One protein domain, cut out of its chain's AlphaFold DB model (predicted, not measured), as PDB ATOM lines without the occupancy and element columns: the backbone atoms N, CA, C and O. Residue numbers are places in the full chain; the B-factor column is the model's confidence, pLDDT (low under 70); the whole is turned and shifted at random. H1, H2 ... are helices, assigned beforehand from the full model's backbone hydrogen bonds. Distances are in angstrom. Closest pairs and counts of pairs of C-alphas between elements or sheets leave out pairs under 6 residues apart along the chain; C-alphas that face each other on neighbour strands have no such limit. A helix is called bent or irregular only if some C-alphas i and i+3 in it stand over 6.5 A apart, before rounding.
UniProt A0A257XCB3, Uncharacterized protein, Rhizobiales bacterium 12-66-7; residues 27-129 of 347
ATOM      1  N   ILE A  27      39.467 -44.134  32.586       88.75
ATOM      2  CA  ILE A  27      38.679 -43.566  31.485       88.75
ATOM      3  C   ILE A  27      37.978 -44.672  30.693       88.75
ATOM      4  O   ILE A  27      36.784 -44.559  30.415       88.75
ATOM      5  N   GLU A  28      38.678 -45.753  30.353       89.44
ATOM      6  CA  GLU A  28      38.076 -46.906  29.674       89.44
ATOM      7  C   GLU A  28      37.042 -47.608  30.557       89.44
ATOM      8  O   GLU A  28      35.951 -47.934  30.090       89.44
ATOM      9  N   ALA A  29      37.323 -47.754  31.853       90.50
ATOM     10  CA  ALA A  29      36.362 -48.287  32.814       90.50
ATOM     11  C   ALA A  29      35.081 -47.435  32.866       90.50
ATOM     12  O   ALA A  29      33.973 -47.977  32.858       90.50
ATOM     13  N   LEU A  30      35.213 -46.103  32.841       90.56
ATOM     14  CA  LEU A  30      34.076 -45.188  32.760       90.56
ATOM     15  C   LEU A  30      33.332 -45.311  31.421       90.56
ATOM     16  O   LEU A  30      32.105 -45.341  31.413       90.56
ATOM     17  N   ARG A  31      34.037 -45.422  30.288       91.56
ATOM     18  CA  ARG A  31      33.417 -45.605  28.959       91.56
ATOM     19  C   ARG A  31      32.591 -46.885  28.886       91.56
ATOM     20  O   ARG A  31      31.474 -46.850  28.369       91.56
ATOM     21  N   VAL A  32      33.118 -47.990  29.414       93.88
ATOM     22  CA  VAL A  32      32.395 -49.267  29.516       93.88
ATOM     23  C   VAL A  32      31.170 -49.103  30.410       93.88
ATOM     24  O   VAL A  32      30.063 -49.411  29.979       93.88
ATOM     25  N   HIS A  33      31.330 -48.505  31.594       93.12
ATOM     26  CA  HIS A  33      30.215 -48.266  32.509       93.12
ATOM     27  C   HIS A  33      29.104 -47.406  31.886       93.12
ATOM     28  O   HIS A  33      27.925 -47.735  32.023       93.12
ATOM     29  N   LEU A  34      29.454 -46.337  31.162       94.06
ATOM     30  CA  LEU A  34      28.489 -45.484  30.461       94.06
ATOM     31  C   LEU A  34      27.775 -46.241  29.337       94.06
ATOM     32  O   LEU A  34      26.564 -46.089  29.176       94.06
ATOM     33  N   ARG A  35      28.503 -47.063  28.572       94.12
ATOM     34  CA  ARG A  35      27.917 -47.886  27.506       94.12
ATOM     35  C   ARG A  35      26.904 -48.873  28.076       94.12
ATOM     36  O   ARG A  35      25.795 -48.944  27.556       94.12
ATOM     37  N   ASP A  36      27.265 -49.566  29.151       95.69
ATOM     38  CA  ASP A  36      26.408 -50.566  29.786       95.69
ATOM     39  C   ASP A  36      25.171 -49.906  30.411       95.69
ATOM     40  O   ASP A  36      24.040 -50.296  30.116       95.69
ATOM     41  N   THR A  37      25.374 -48.837  31.187       95.88
ATOM     42  CA  THR A  37      24.310 -48.113  31.905       95.88
ATOM     43  C   THR A  37      23.305 -47.459  30.959       95.88
ATOM     44  O   THR A  37      22.102 -47.487  31.214       95.88
ATOM     45  N   TYR A  38      23.769 -46.896  29.840       96.06
ATOM     46  CA  TYR A  38      22.926 -46.164  28.892       96.06
ATOM     47  C   TYR A  38      22.668 -46.938  27.591       96.06
ATOM     48  O   TYR A  38      22.382 -46.336  26.551       96.06
ATOM     49  N   THR A  39      22.699 -48.274  27.645       96.31
ATOM     50  CA  THR A  39      22.433 -49.153  26.490       96.31
ATOM     51  C   THR A  39      21.104 -48.816  25.803       96.31
ATOM     52  O   THR A  39      21.032 -48.742  24.576       96.31
ATOM     53  N   ASP A  40      20.043 -48.562  26.571       95.69
ATOM     54  CA  ASP A  40      18.721 -48.254  26.009       95.69
ATOM     55  C   ASP A  40      18.659 -46.869  25.352       95.69
ATOM     56  O   ASP A  40      17.953 -46.676  24.357       95.69
ATOM     57  N   LEU A  41      19.442 -45.909  25.856       94.75
ATOM     58  CA  LEU A  41      19.593 -44.601  25.222       94.75
ATOM     59  C   LEU A  41      20.334 -44.737  23.883       94.75
ATOM     60  O   LEU A  41      19.913 -44.137  22.896       94.75
ATOM     61  N   ALA A  42      21.378 -45.569  23.826       94.75
ATOM     62  CA  ALA A  42      22.112 -45.859  22.595       94.75
ATOM     63  C   ALA A  42      21.236 -46.565  21.542       94.75
ATOM     64  O   ALA A  42      21.300 -46.225  20.361       94.75
ATOM     65  N   LYS A  43      20.358 -47.489  21.960       96.50
ATOM     66  CA  LYS A  43      19.361 -48.104  21.064       96.50
ATOM     67  C   LYS A  43      18.393 -47.066  20.496       96.50
ATOM     68  O   LYS A  43      18.241 -46.979  19.283       96.50
ATOM     69  N   ARG A  44      17.813 -46.210  21.350       95.44
ATOM     70  CA  ARG A  44      16.936 -45.111  20.899       95.44
ATOM     71  C   ARG A  44      17.634 -44.150  19.943       95.44
ATOM     72  O   ARG A  44      16.999 -43.657  19.017       95.44
ATOM     73  N   PHE A  45      18.916 -43.868  20.166       95.31
ATOM     74  CA  PHE A  45      19.709 -43.058  19.246       95.31
ATOM     75  C   PHE A  45      19.778 -43.703  17.858       95.31
ATOM     76  O   PHE A  45      19.475 -43.039  16.870       95.31
ATOM     77  N   ALA A  46      20.111 -44.996  17.789       94.69
ATOM     78  CA  ALA A  46      20.155 -45.734  16.529       94.69
ATOM     79  C   ALA A  46      18.792 -45.735  15.813       94.69
ATOM     80  O   ALA A  46      18.739 -45.487  14.610       94.69
ATOM     81  N   ASP A  47      17.693 -45.918  16.554       95.25
ATOM     82  CA  ASP A  47      16.335 -45.876  15.997       95.25
ATOM     83  C   ASP A  47      15.997 -44.506  15.388       95.25
ATOM     84  O   ASP A  47      15.426 -44.439  14.302       95.25
ATOM     85  N   ILE A  48      16.362 -43.407  16.062       94.00
ATOM     86  CA  ILE A  48      16.144 -42.039  15.562       94.00
ATOM     87  C   ILE A  48      17.005 -41.767  14.330       94.00
ATOM     88  O   ILE A  48      16.519 -41.185  13.364       94.00
ATOM     89  N   MET A  49      18.262 -42.213  14.327       94.25
ATOM     90  CA  MET A  49      19.132 -42.068  13.158       94.25
ATOM     91  C   MET A  49      18.580 -42.837  11.953       94.25
ATOM     92  O   MET A  49      18.565 -42.299  10.852       94.25
ATOM     93  N   ALA A  50      18.008 -44.025  12.163       93.38
ATOM     94  CA  ALA A  50      17.323 -44.776  11.112       93.38
ATOM     95  C   ALA A  50      16.024 -44.099  10.614       93.38
ATOM     96  O   ALA A  50      15.542 -44.426   9.527       93.38
ATOM     97  N   MET A  51      15.436 -43.154  11.365       90.62
ATOM     98  CA  MET A  51      14.329 -42.326  10.858       90.62
ATOM     99  C   MET A  51      14.801 -41.324   9.801       90.62
ATOM    100  O   MET A  51      14.006 -40.968   8.933       90.62
ATOM    101  N   ALA A  52      16.068 -40.893   9.838       88.19
ATOM    102  CA  ALA A  52      16.617 -39.961   8.853       88.19
ATOM    103  C   ALA A  52      16.617 -40.563   7.438       88.19
ATOM    104  O   ALA A  52      16.274 -39.875   6.479       88.19
ATOM    105  N   ASP A  53      16.886 -41.867   7.321       92.00
ATOM    106  CA  ASP A  53      16.847 -42.599   6.045       92.00
ATOM    107  C   ASP A  53      15.430 -42.709   5.455       92.00
ATOM    108  O   ASP A  53      15.256 -43.038   4.283       92.00
ATOM    109  N   ARG A  54      14.396 -42.450   6.268       88.06
ATOM    110  CA  ARG A  54      12.976 -42.528   5.888       88.06
ATOM    111  C   ARG A  54      12.356 -41.158   5.618       88.06
ATOM    112  O   ARG A  54      11.136 -41.070   5.470       88.06
ATOM    113  N   LEU A  55      13.162 -40.097   5.589       87.69
ATOM    114  CA  LEU A  55      12.671 -38.758   5.292       87.69
ATOM    115  C   LEU A  55      12.193 -38.675   3.832       87.69
ATOM    116  O   LEU A  55      12.878 -39.162   2.929       87.69
ATOM    117  N   PRO A  56      11.015 -38.082   3.578       88.44
ATOM    118  CA  PRO A  56      10.472 -37.984   2.233       88.44
ATOM    119  C   PRO A  56      11.319 -37.039   1.372       88.44
ATOM    120  O   PRO A  56      11.814 -36.016   1.841       88.44
ATOM    121  N   ALA A  57      11.469 -37.379   0.091       88.44
ATOM    122  CA  ALA A  57      12.238 -36.576  -0.864       88.44
ATOM    123  C   ALA A  57      11.497 -35.308  -1.334       88.44
ATOM    124  O   ALA A  57      12.127 -34.382  -1.842       88.44
ATOM    125  N   ALA A  58      10.170 -35.266  -1.178       89.06
ATOM    126  CA  ALA A  58       9.314 -34.127  -1.497       89.06
ATOM    127  C   ALA A  58       8.395 -33.815  -0.309       89.06
ATOM    128  O   ALA A  58       8.020 -34.717   0.438       89.06
ATOM    129  N   MET A  59       8.054 -32.538  -0.139       88.19
ATOM    130  CA  MET A  59       7.242 -32.059   0.978       88.19
ATOM    131  C   MET A  59       5.762 -32.009   0.578       88.19
ATOM    132  O   MET A  59       5.402 -31.262  -0.331       88.19
ATOM    133  N   ASP A  60       4.929 -32.792   1.258       90.88
ATOM    134  CA  ASP A  60       3.464 -32.743   1.221       90.88
ATOM    135  C   ASP A  60       2.888 -32.624   2.651       90.88
ATOM    136  O   ASP A  60       3.632 -32.677   3.636       90.88
ATOM    137  N   ASP A  61       1.573 -32.432   2.778       87.00
ATOM    138  CA  ASP A  61       0.921 -32.200   4.080       87.00
ATOM    139  C   ASP A  61       1.087 -33.396   5.054       87.00
ATOM    140  O   ASP A  61       1.160 -33.222   6.272       87.00
ATOM    141  N   ASP A  62       1.190 -34.628   4.537       88.12
ATOM    142  CA  ASP A  62       1.405 -35.842   5.344       88.12
ATOM    143  C   ASP A  62       2.877 -35.976   5.784       88.12
ATOM    144  O   ASP A  62       3.181 -36.320   6.934       88.12
ATOM    145  N   ALA A  63       3.814 -35.634   4.900       87.25
ATOM    146  CA  ALA A  63       5.231 -35.491   5.200       87.25
ATOM    147  C   ALA A  63       5.473 -34.420   6.270       87.25
ATOM    148  O   ALA A  63       6.293 -34.643   7.163       87.25
ATOM    149  N   GLU A  64       4.742 -33.301   6.239       88.56
ATOM    150  CA  GLU A  64       4.826 -32.252   7.260       88.56
ATOM    151  C   GLU A  64       4.447 -32.772   8.650       88.56
ATOM    152  O   GLU A  64       5.186 -32.567   9.623       88.56
ATOM    153  N   ALA A  65       3.330 -33.496   8.753       87.75
ATOM    154  CA  ALA A  65       2.876 -34.074  10.012       87.75
ATOM    155  C   ALA A  65       3.889 -35.094  10.567       87.75
ATOM    156  O   ALA A  65       4.248 -35.042  11.749       87.75
ATOM    157  N   LYS A  66       4.414 -35.982   9.711       87.75
ATOM    158  CA  LYS A  66       5.430 -36.983  10.089       87.75
ATOM    159  C   LYS A  66       6.749 -36.341  10.506       87.75
ATOM    160  O   LYS A  66       7.337 -36.755  11.506       87.75
ATOM    161  N   LEU A  67       7.197 -35.316   9.783       89.56
ATOM    162  CA  LEU A  67       8.410 -34.576  10.114       89.56
ATOM    163  C   LEU A  67       8.255 -33.842  11.449       89.56
ATOM    164  O   LEU A  67       9.156 -33.884  12.284       89.56
ATOM    165  N   THR A  68       7.094 -33.235  11.693       89.75
ATOM    166  CA  THR A  68       6.785 -32.561  12.960       89.75
ATOM    167  C   THR A  68       6.835 -33.530  14.145       89.75
ATOM    168  O   THR A  68       7.416 -33.207  15.185       89.75
ATOM    169  N   GLU A  69       6.284 -34.740  14.010       92.56
ATOM    170  CA  GLU A  69       6.397 -35.774  15.046       92.56
ATOM    171  C   GLU A  69       7.838 -36.285  15.216       92.56
ATOM    172  O   GLU A  69       8.309 -36.408  16.350       92.56
ATOM    173  N   ALA A  70       8.587 -36.491  14.128       89.56
ATOM    174  CA  ALA A  70      10.002 -36.863  14.197       89.56
ATOM    175  C   ALA A  70      10.835 -35.800  14.941       89.56
ATOM    176  O   ALA A  70      11.612 -36.130  15.839       89.56
ATOM    177  N   ILE A  71      10.602 -34.512  14.667       92.81
ATOM    178  CA  ILE A  71      11.236 -33.389  15.376       92.81
ATOM    179  C   ILE A  71      10.909 -33.426  16.877       92.81
ATOM    180  O   ILE A  71      11.799 -33.215  17.711       92.81
ATOM    181  N   LYS A  72       9.662 -33.732  17.260       96.12
ATOM    182  CA  LYS A  72       9.287 -33.894  18.677       96.12
ATOM    183  C   LYS A  72      10.037 -35.056  19.329       96.12
ATOM    184  O   LYS A  72      10.487 -34.907  20.468       96.12
ATOM    185  N   VAL A  73      10.194 -36.187  18.638       92.50
ATOM    186  CA  VAL A  73      10.955 -37.350  19.132       92.50
ATOM    187  C   VAL A  73      12.430 -36.991  19.330       92.50
ATOM    188  O   VAL A  73      12.950 -37.201  20.427       92.50
ATOM    189  N   CYS A  74      13.072 -36.357  18.345       91.88
ATOM    190  CA  CYS A  74      14.450 -35.865  18.452       91.88
ATOM    191  C   CYS A  74      14.623 -34.893  19.629       91.88
ATOM    192  O   CYS A  74      15.572 -35.001  20.405       91.88
ATOM    193  N   THR A  75      13.670 -33.976  19.814       93.25
ATOM    194  CA  THR A  75      13.694 -32.998  20.912       93.25
ATOM    195  C   THR A  75      13.579 -33.676  22.279       93.25
ATOM    196  O   THR A  75      14.324 -33.343  23.202       93.25
ATOM    197  N   LYS A  76      12.665 -34.645  22.429       96.06
ATOM    198  CA  LYS A  76      12.517 -35.426  23.668       96.06
ATOM    199  C   LYS A  76      13.763 -36.260  23.959       96.06
ATOM    200  O   LYS A  76      14.210 -36.281  25.103       96.06
ATOM    201  N   PHE A  77      14.334 -36.905  22.941       95.12
ATOM    202  CA  PHE A  77      15.571 -37.669  23.074       95.12
ATOM    203  C   PHE A  77      16.735 -36.783  23.518       95.12
ATOM    204  O   PHE A  77      17.392 -37.119  24.494       95.12
ATOM    205  N   SER A  78      16.938 -35.632  22.873       91.69
ATOM    206  CA  SER A  78      18.001 -34.682  23.227       91.69
ATOM    207  C   SER A  78      17.895 -34.220  24.685       91.69
ATOM    208  O   SER A  78      18.869 -34.292  25.431       91.69
ATOM    209  N   ARG A  79      16.687 -33.855  25.143       95.75
ATOM    210  CA  ARG A  79      16.455 -33.499  26.554       95.75
ATOM    211  C   ARG A  79      16.758 -34.657  27.503       95.75
ATOM    212  O   ARG A  79      17.387 -34.442  28.529       95.75
ATOM    213  N   ASN A  80      16.320 -35.870  27.170       94.88
ATOM    214  CA  ASN A  80      16.565 -37.045  28.003       94.88
ATOM    215  C   ASN A  80      18.054 -37.412  28.056       94.88
ATOM    216  O   ASN A  80      18.572 -37.703  29.126       94.88
ATOM    217  N   ALA A  81      18.751 -37.360  26.920       92.62
ATOM    218  CA  ALA A  81      20.187 -37.592  26.848       92.62
ATOM    219  C   ALA A  81      20.959 -36.568  27.688       92.62
ATOM    220  O   ALA A  81      21.899 -36.938  28.383       92.62
ATOM    221  N   GLU A  82      20.527 -35.305  27.684       92.94
ATOM    222  CA  GLU A  82      21.117 -34.271  28.530       92.94
ATOM    223  C   GLU A  82      20.864 -34.526  30.021       92.94
ATOM    224  O   GLU A  82      21.791 -34.402  30.815       92.94
ATOM    225  N   VAL A  83      19.661 -34.954  30.414       95.44
ATOM    226  CA  VAL A  83      19.382 -35.362  31.804       95.44
ATOM    227  C   VAL A  83      20.280 -36.532  32.215       95.44
ATOM    228  O   VAL A  83      20.978 -36.430  33.221       95.44
ATOM    229  N   CYS A  84      20.369 -37.585  31.399       93.69
ATOM    230  CA  CYS A  84      21.252 -38.723  31.660       93.69
ATOM    231  C   CYS A  84      22.731 -38.312  31.724       93.69
ATOM    232  O   CYS A  84      23.468 -38.790  32.579       93.69
ATOM    233  N   ARG A  85      23.181 -37.387  30.864       95.12
ATOM    234  CA  ARG A  85      24.538 -36.821  30.912       95.12
ATOM    235  C   ARG A  85      24.775 -36.061  32.214       95.12
ATOM    236  O   ARG A  85      25.861 -36.127  32.788       95.12
ATOM    237  N   LEU A  86      23.786 -35.293  32.659       93.38
ATOM    238  CA  LEU A  86      23.842 -34.532  33.897       93.38
ATOM    239  C   LEU A  86      23.922 -35.465  35.116       93.38
ATOM    240  O   LEU A  86      24.745 -35.185  35.986       93.38
ATOM    241  N   GLU A  87      23.141 -36.544  35.146       92.56
ATOM    242  CA  GLU A  87      23.180 -37.598  36.175       92.56
ATOM    243  C   GLU A  87      24.514 -38.357  36.158       92.56
ATOM    244  O   GLU A  87      25.182 -38.453  37.183       92.56
ATOM    245  N   ALA A  88      24.980 -38.805  34.986       92.62
ATOM    246  CA  ALA A  88      26.267 -39.491  34.832       92.62
ATOM    247  C   ALA A  88      27.450 -38.649  35.330       92.62
ATOM    248  O   ALA A  88      28.411 -39.164  35.897       92.62
ATOM    249  N   ASN A  89      27.382 -37.333  35.119       92.44
ATOM    250  CA  ASN A  89      28.413 -36.408  35.572       92.44
ATOM    251  C   ASN A  89      28.278 -36.026  37.048       92.44
ATOM    252  O   ASN A  89      29.236 -35.489  37.598       92.44
ATOM    253  N   GLU A  90      27.132 -36.258  37.694       93.38
ATOM    254  CA  GLU A  90      26.879 -35.890  39.093       93.38
ATOM    255  C   GLU A  90      27.997 -36.312  40.066       93.38
ATOM    256  O   GLU A  90      28.506 -35.422  40.758       93.38
ATOM    257  N   PRO A  91      28.481 -37.575  40.085       91.31
ATOM    258  CA  PRO A  91      29.565 -37.979  40.986       91.31
ATOM    259  C   PRO A  91      30.886 -37.250  40.705       91.31
ATOM    260  O   PRO A  91      31.712 -37.077  41.600       91.31
ATOM    261  N   HIS A  92      31.085 -36.780  39.473       90.81
ATOM    262  CA  HIS A  92      32.287 -36.065  39.058       90.81
ATOM    263  C   HIS A  92      32.168 -34.547  39.227       90.81
ATOM    264  O   HIS A  92      33.189 -33.868  39.275       90.81
ATOM    265  N   ARG A  93      30.958 -33.989  39.380       91.94
ATOM    266  CA  ARG A  93      30.757 -32.536  39.527       91.94
ATOM    267  C   ARG A  93      31.467 -31.965  40.738       91.94
ATOM    268  O   ARG A  93      32.059 -30.900  40.628       91.94
ATOM    269  N   ALA A  94      31.414 -32.652  41.878       89.69
ATOM    270  CA  ALA A  94      32.099 -32.201  43.085       89.69
ATOM    271  C   ALA A  94      33.626 -32.186  42.890       89.69
ATOM    272  O   ALA A  94      34.288 -31.241  43.314       89.69
ATOM    273  N   LEU A  95      34.167 -33.192  42.193       87.69
ATOM    274  CA  LEU A  95      35.589 -33.277  41.866       87.69
ATOM    275  C   LEU A  95      36.009 -32.161  40.900       87.69
ATOM    276  O   LEU A  95      36.971 -31.455  41.182       87.69
ATOM    277  N   ILE A  96      35.247 -31.963  39.819       90.19
ATOM    278  CA  ILE A  96      35.472 -30.893  38.836       90.19
ATOM    279  C   ILE A  96      35.379 -29.522  39.514       90.19
ATOM    280  O   ILE A  96      36.257 -28.685  39.345       90.19
ATOM    281  N   ALA A  97      34.365 -29.296  40.352       92.62
ATOM    282  CA  ALA A  97      34.211 -28.041  41.081       92.62
ATOM    283  C   ALA A  97      35.370 -27.789  42.062       92.62
ATOM    284  O   ALA A  97      35.796 -26.644  42.221       92.62
ATOM    285  N   ALA A  98      35.903 -28.833  42.704       92.00
ATOM    286  CA  ALA A  98      37.061 -28.713  43.584       92.00
ATOM    287  C   ALA A  98      38.341 -28.369  42.804       92.00
ATOM    288  O   ALA A  98      39.078 -27.468  43.214       92.00
ATOM    289  N   THR A  99      38.591 -29.032  41.668       89.56
ATOM    290  CA  THR A  99      39.745 -28.725  40.809       89.56
ATOM    291  C   THR A  99      39.636 -27.327  40.213       89.56
ATOM    292  O   THR A  99      40.576 -26.540  40.320       89.56
ATOM    293  N   ASP A 100      38.471 -26.977  39.669       91.19
ATOM    294  CA  ASP A 100      38.214 -25.661  39.086       91.19
ATOM    295  C   ASP A 100      38.331 -24.569  40.146       91.19
ATOM    296  O   ASP A 100      38.954 -23.543  39.900       91.19
ATOM    297  N   GLY A 101      37.800 -24.794  41.350       92.00
ATOM    298  CA  GLY A 101      37.920 -23.864  42.471       92.00
ATOM    299  C   GLY A 101      39.374 -23.596  42.867       92.00
ATOM    300  O   GLY A 101      39.748 -22.440  43.077       92.00
ATOM    301  N   PHE A 102      40.211 -24.637  42.917       92.56
ATOM    302  CA  PHE A 102      41.637 -24.509  43.222       92.56
ATOM    303  C   PHE A 102      42.376 -23.656  42.179       92.56
ATOM    304  O   PHE A 102      43.055 -22.688  42.538       92.56
ATOM    305  N   PHE A 103      42.214 -23.967  40.889       89.44
ATOM    306  CA  PHE A 103      42.871 -23.209  39.822       89.44
ATOM    307  C   PHE A 103      42.297 -21.802  39.675       89.44
ATOM    308  O   PHE A 103      43.062 -20.851  39.508       89.44
ATOM    309  N   LYS A 104      40.981 -21.643  39.833       90.12
ATOM    310  CA  LYS A 104      40.309 -20.346  39.789       90.12
ATOM    311  C   LYS A 104      40.816 -19.403  40.876       90.12
ATOM    312  O   LYS A 104      41.098 -18.243  40.601       90.12
ATOM    313  N   ALA A 105      41.031 -19.900  42.093       90.25
ATOM    314  CA  ALA A 105      41.606 -19.094  43.167       90.25
ATOM    315  C   ALA A 105      43.022 -18.576  42.839       90.25
ATOM    316  O   ALA A 105      43.419 -17.514  43.324       90.25
ATOM    317  N   MET A 106      43.795 -19.306  42.028       89.12
ATOM    318  CA  MET A 106      45.100 -18.852  41.542       89.12
ATOM    319  C   MET A 106      44.963 -17.877  40.370       89.12
ATOM    320  O   MET A 106      45.597 -16.820  40.396       89.12
ATOM    321  N   SER A 107      44.119 -18.180  39.378       85.25
ATOM    322  CA  SER A 107      43.905 -17.300  38.225       85.25
ATOM    323  C   SER A 107      43.315 -15.957  38.642       85.25
ATOM    324  O   SER A 107      43.816 -14.928  38.208       85.25
ATOM    325  N   ASP A 108      42.353 -15.939  39.567       90.75
ATOM    326  CA  ASP A 108      41.724 -14.710  40.059       90.75
ATOM    327  C   ASP A 108      42.751 -13.782  40.735       90.75
ATOM    328  O   ASP A 108      42.683 -12.558  40.593       90.75
ATOM    329  N   LYS A 109      43.753 -14.342  41.430       90.44
ATOM    330  CA  LYS A 109      44.860 -13.560  42.012       90.44
ATOM    331  C   LYS A 109      45.751 -12.953  40.931       90.44
ATOM    332  O   LYS A 109      46.109 -11.778  41.030       90.44
ATOM    333  N   VAL A 110      46.100 -13.734  39.909       88.81
ATOM    334  CA  VAL A 110      46.919 -13.265  38.780       88.81
ATOM    335  C   VAL A 110      46.166 -12.211  37.968       88.81
ATOM    336  O   VAL A 110      46.738 -11.175  37.636       88.81
ATOM    337  N   ASP A 111      44.875 -12.407  37.723       90.25
ATOM    338  CA  ASP A 111      44.020 -11.440  37.038       90.25
ATOM    339  C   ASP A 111      43.838 -10.163  37.859       90.25
ATOM    340  O   ASP A 111      43.851  -9.062  37.304       90.25
ATOM    341  N   GLY A 112      43.726 -10.281  39.182       90.62
ATOM    342  CA  GLY A 112      43.743  -9.142  40.095       90.62
ATOM    343  C   GLY A 112      45.040  -8.340  39.991       90.62
ATOM    344  O   GLY A 112      44.997  -7.117  39.846       90.62
ATOM    345  N   LEU A 113      46.194  -9.014  39.999       91.50
ATOM    346  CA  LEU A 113      47.499  -8.375  39.817       91.50
ATOM    347  C   LEU A 113      47.616  -7.717  38.437       91.50
ATOM    348  O   LEU A 113      48.000  -6.555  38.349       91.50
ATOM    349  N   LYS A 114      47.217  -8.414  37.370       87.75
ATOM    350  CA  LYS A 114      47.196  -7.890  35.998       87.75
ATOM    351  C   LYS A 114      46.332  -6.637  35.887       87.75
ATOM    352  O   LYS A 114      46.756  -5.655  35.282       87.75
ATOM    353  N   LYS A 115      45.136  -6.640  36.488       91.75
ATOM    354  CA  LYS A 115      44.256  -5.463  36.544       91.75
ATOM    355  C   LYS A 115      44.938  -4.299  37.259       91.75
ATOM    356  O   LYS A 115      44.945  -3.204  36.712       91.75
ATOM    357  N   LYS A 116      45.564  -4.530  38.418       92.19
ATOM    358  CA  LYS A 116      46.327  -3.488  39.129       92.19
ATOM    359  C   LYS A 116      47.482  -2.949  38.289       92.19
ATOM    360  O   LYS A 116      47.582  -1.743  38.115       92.19
ATOM    361  N   MET A 117      48.288  -3.824  37.686       90.12
ATOM    362  CA  MET A 117      49.392  -3.426  36.808       90.12
ATOM    363  C   MET A 117      48.914  -2.560  35.635       90.12
ATOM    364  O   MET A 117      49.520  -1.535  35.319       90.12
ATOM    365  N   ASN A 118      47.795  -2.944  35.018       88.81
ATOM    366  CA  ASN A 118      47.216  -2.194  33.911       88.81
ATOM    367  C   ASN A 118      46.650  -0.840  34.345       88.81
ATOM    368  O   ASN A 118      46.872   0.150  33.649       88.81
ATOM    369  N   THR A 119      45.928  -0.782  35.463       90.81
ATOM    370  CA  THR A 119      45.262   0.443  35.923       90.81
ATOM    371  C   THR A 119      46.237   1.434  36.553       90.81
ATOM    372  O   THR A 119      46.135   2.624  36.285       90.81
ATOM    373  N   GLU A 120      47.180   0.969  37.375       89.19
ATOM    374  CA  GLU A 120      48.074   1.844  38.146       89.19
ATOM    375  C   GLU A 120      49.313   2.274  37.356       89.19
ATOM    376  O   GLU A 120      49.796   3.387  37.548       89.19
ATOM    377  N   TYR A 121      49.823   1.429  36.452       85.50
ATOM    378  CA  TYR A 121      51.093   1.699  35.769       85.50
ATOM    379  C   TYR A 121      50.929   1.864  34.262       85.50
ATOM    380  O   TYR A 121      51.357   2.875  33.703       85.50
ATOM    381  N   LEU A 122      50.305   0.895  33.587       87.00
ATOM    382  CA  LEU A 122      50.283   0.897  32.123       87.00
ATOM    383  C   LEU A 122      49.381   1.998  31.557       87.00
ATOM    384  O   LEU A 122      49.809   2.739  30.674       87.00
ATOM    385  N   THR A 123      48.153   2.121  32.065       91.88
ATOM    386  CA  THR A 123      47.174   3.104  31.577       91.88
ATOM    387  C   THR A 123      47.659   4.541  31.793       91.88
ATOM    388  O   THR A 123      47.670   5.290  30.816       91.88
ATOM    389  N   PRO A 124      48.143   4.942  32.989       90.12
ATOM    390  CA  PRO A 124      48.650   6.296  33.202       90.12
ATOM    391  C   PRO A 124      49.882   6.605  32.350       90.12
ATOM    392  O   PRO A 124      49.968   7.686  31.777       90.12
ATOM    393  N   TYR A 125      50.802   5.648  32.183       89.19
ATOM    394  CA  TYR A 125      51.963   5.828  31.309       89.19
ATOM    395  C   TYR A 125      51.561   6.011  29.839       89.19
ATOM    396  O   TYR A 125      52.095   6.876  29.143       89.19
ATOM    397  N   GLN A 126      50.605   5.213  29.352       86.94
ATOM    398  CA  GLN A 126      50.073   5.354  27.997       86.94
ATOM    399  C   GLN A 126      49.381   6.709  27.809       86.94
ATOM    400  O   GLN A 126      49.630   7.363  26.798       86.94
ATOM    401  N   GLN A 127      48.590   7.155  28.789       91.38
ATOM    402  CA  GLN A 127      47.940   8.468  28.783       91.38
ATOM    403  C   GLN A 127      48.960   9.613  28.787       91.38
ATOM    404  O   GLN A 127      48.893  10.495  27.933       91.38
ATOM    405  N   GLU A 128      49.967   9.569  29.664       92.00
ATOM    406  CA  GLU A 128      51.024  10.584  29.712       92.00
ATOM    407  C   GLU A 128      51.816  10.626  28.398       92.00
ATOM    408  O   GLU A 128      52.137  11.701  27.887       92.00
ATOM    409  N   LYS A 129      52.096   9.462  27.803       91.31
ATOM    410  CA  LYS A 129      52.758   9.373  26.500       91.31
ATOM    411  C   LYS A 129      51.916  10.018  25.398       91.31
ATOM    412  O   LYS A 129      52.462  10.790  24.609       91.31
TER     413      LYS A 129
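This is residues 27 to 129 of the 347 residues of an uncharacterized protein of Rhizobiales bacterium 12-66-7 (UniProt A0A257XCB3). One very long helix, H3, is bent at about a right angle into an L of two long arms, H3a and H3b; the shorter helix H2 packs along part of H3a as a helical hairpin, and the short helix H1 lies near the corner of the L. The arm H3b, with the two residues at the bend, sticks out with nothing packed on it, residues 89 to 129 standing free. The printed part has 103 residues with three named helices, in the order H1, H2, H3 along the chain, and no named strand; the class is all helix. The whole is extended, with a radius of gyration of the C-alphas of 25.3 A, and its outline is flat, spanning 72 by 41 by 18 A.

From the first printed residue, the backbone forms H1, residues 27 to 37, and after a tight link of one residue H2, residues 39 to 52. H1 and H2 are close but not clearly touching: their closest C-alphas, those of Arg 35 and Ala 42, are 7.9 A apart, and their lines stand about perpendicular at 76 degrees. A short link of 8 residues then leads to H3, residues 61 to 129, which by its hydrogen bonds was assigned as one helix but is bent, with C-alphas 88 and 91 being 7.1 A apart. Its arms are H3a, residues 61 to 88, and H3b, residues 91 to 129, and their lines stand about perpendicular at 88 degrees. H2 and H3a touch and form a helical hairpin, running opposite ways at a shallow tilt of 25 degrees. Their closest C-alphas are those of Ile 48 and Cys 74, 7.0 A apart, and H3a touches H2 with residues 70 to 81 alone. H1 is close to H3a but not clearly touching it, with the closest C-alphas, those of Leu 34 and Ala 88, 7.7 A apart; the two run opposite ways at a steep tilt of 52 degrees. H3b touches no helix and is apart from both H1 and H2. It is irregular, with C-alphas 120 and 123 being 6.7 A apart, and it has a kink of 28 degrees near residue 118. In H1 and H3a every O i to N i+4 pair is within hydrogen-bond range; in H2 it is 9 of 10 pairs and in H3b 30 of 35.

H1 begins at C-alpha 27, at (38.679, -43.566, 31.485), and measures 15.1 A from its first to its last C-alpha, that of Thr 37. H2 runs from Thr 39 to Ala 52 and measures 20.7 A. H3a runs from Asp 61 to Ala 88 and measures 40.5 A, ending at C-alpha 88, at (26.267, -39.491, 34.832). Residues 89 and 90 belong to neither arm. H3b runs from Pro 91 to Lys 129 and measures 54.7 A, ending at C-alpha 129, at (52.758, 9.373, 26.500).

The two C-alphas farthest apart are those of Asp 62 and Glu 128, at 72.2 A, while the first and last printed C-alphas are 55.0 A apart. Without the stretch that stands free, the body has 62 residues, spans 48 by 19 by 15 A and has a radius of gyration of 15.0 A. The printed part has no cut, and no link between its helices is long. The mean pLDDT of the printed part is 91.5, and no printed residue is under 70 in this predicted model.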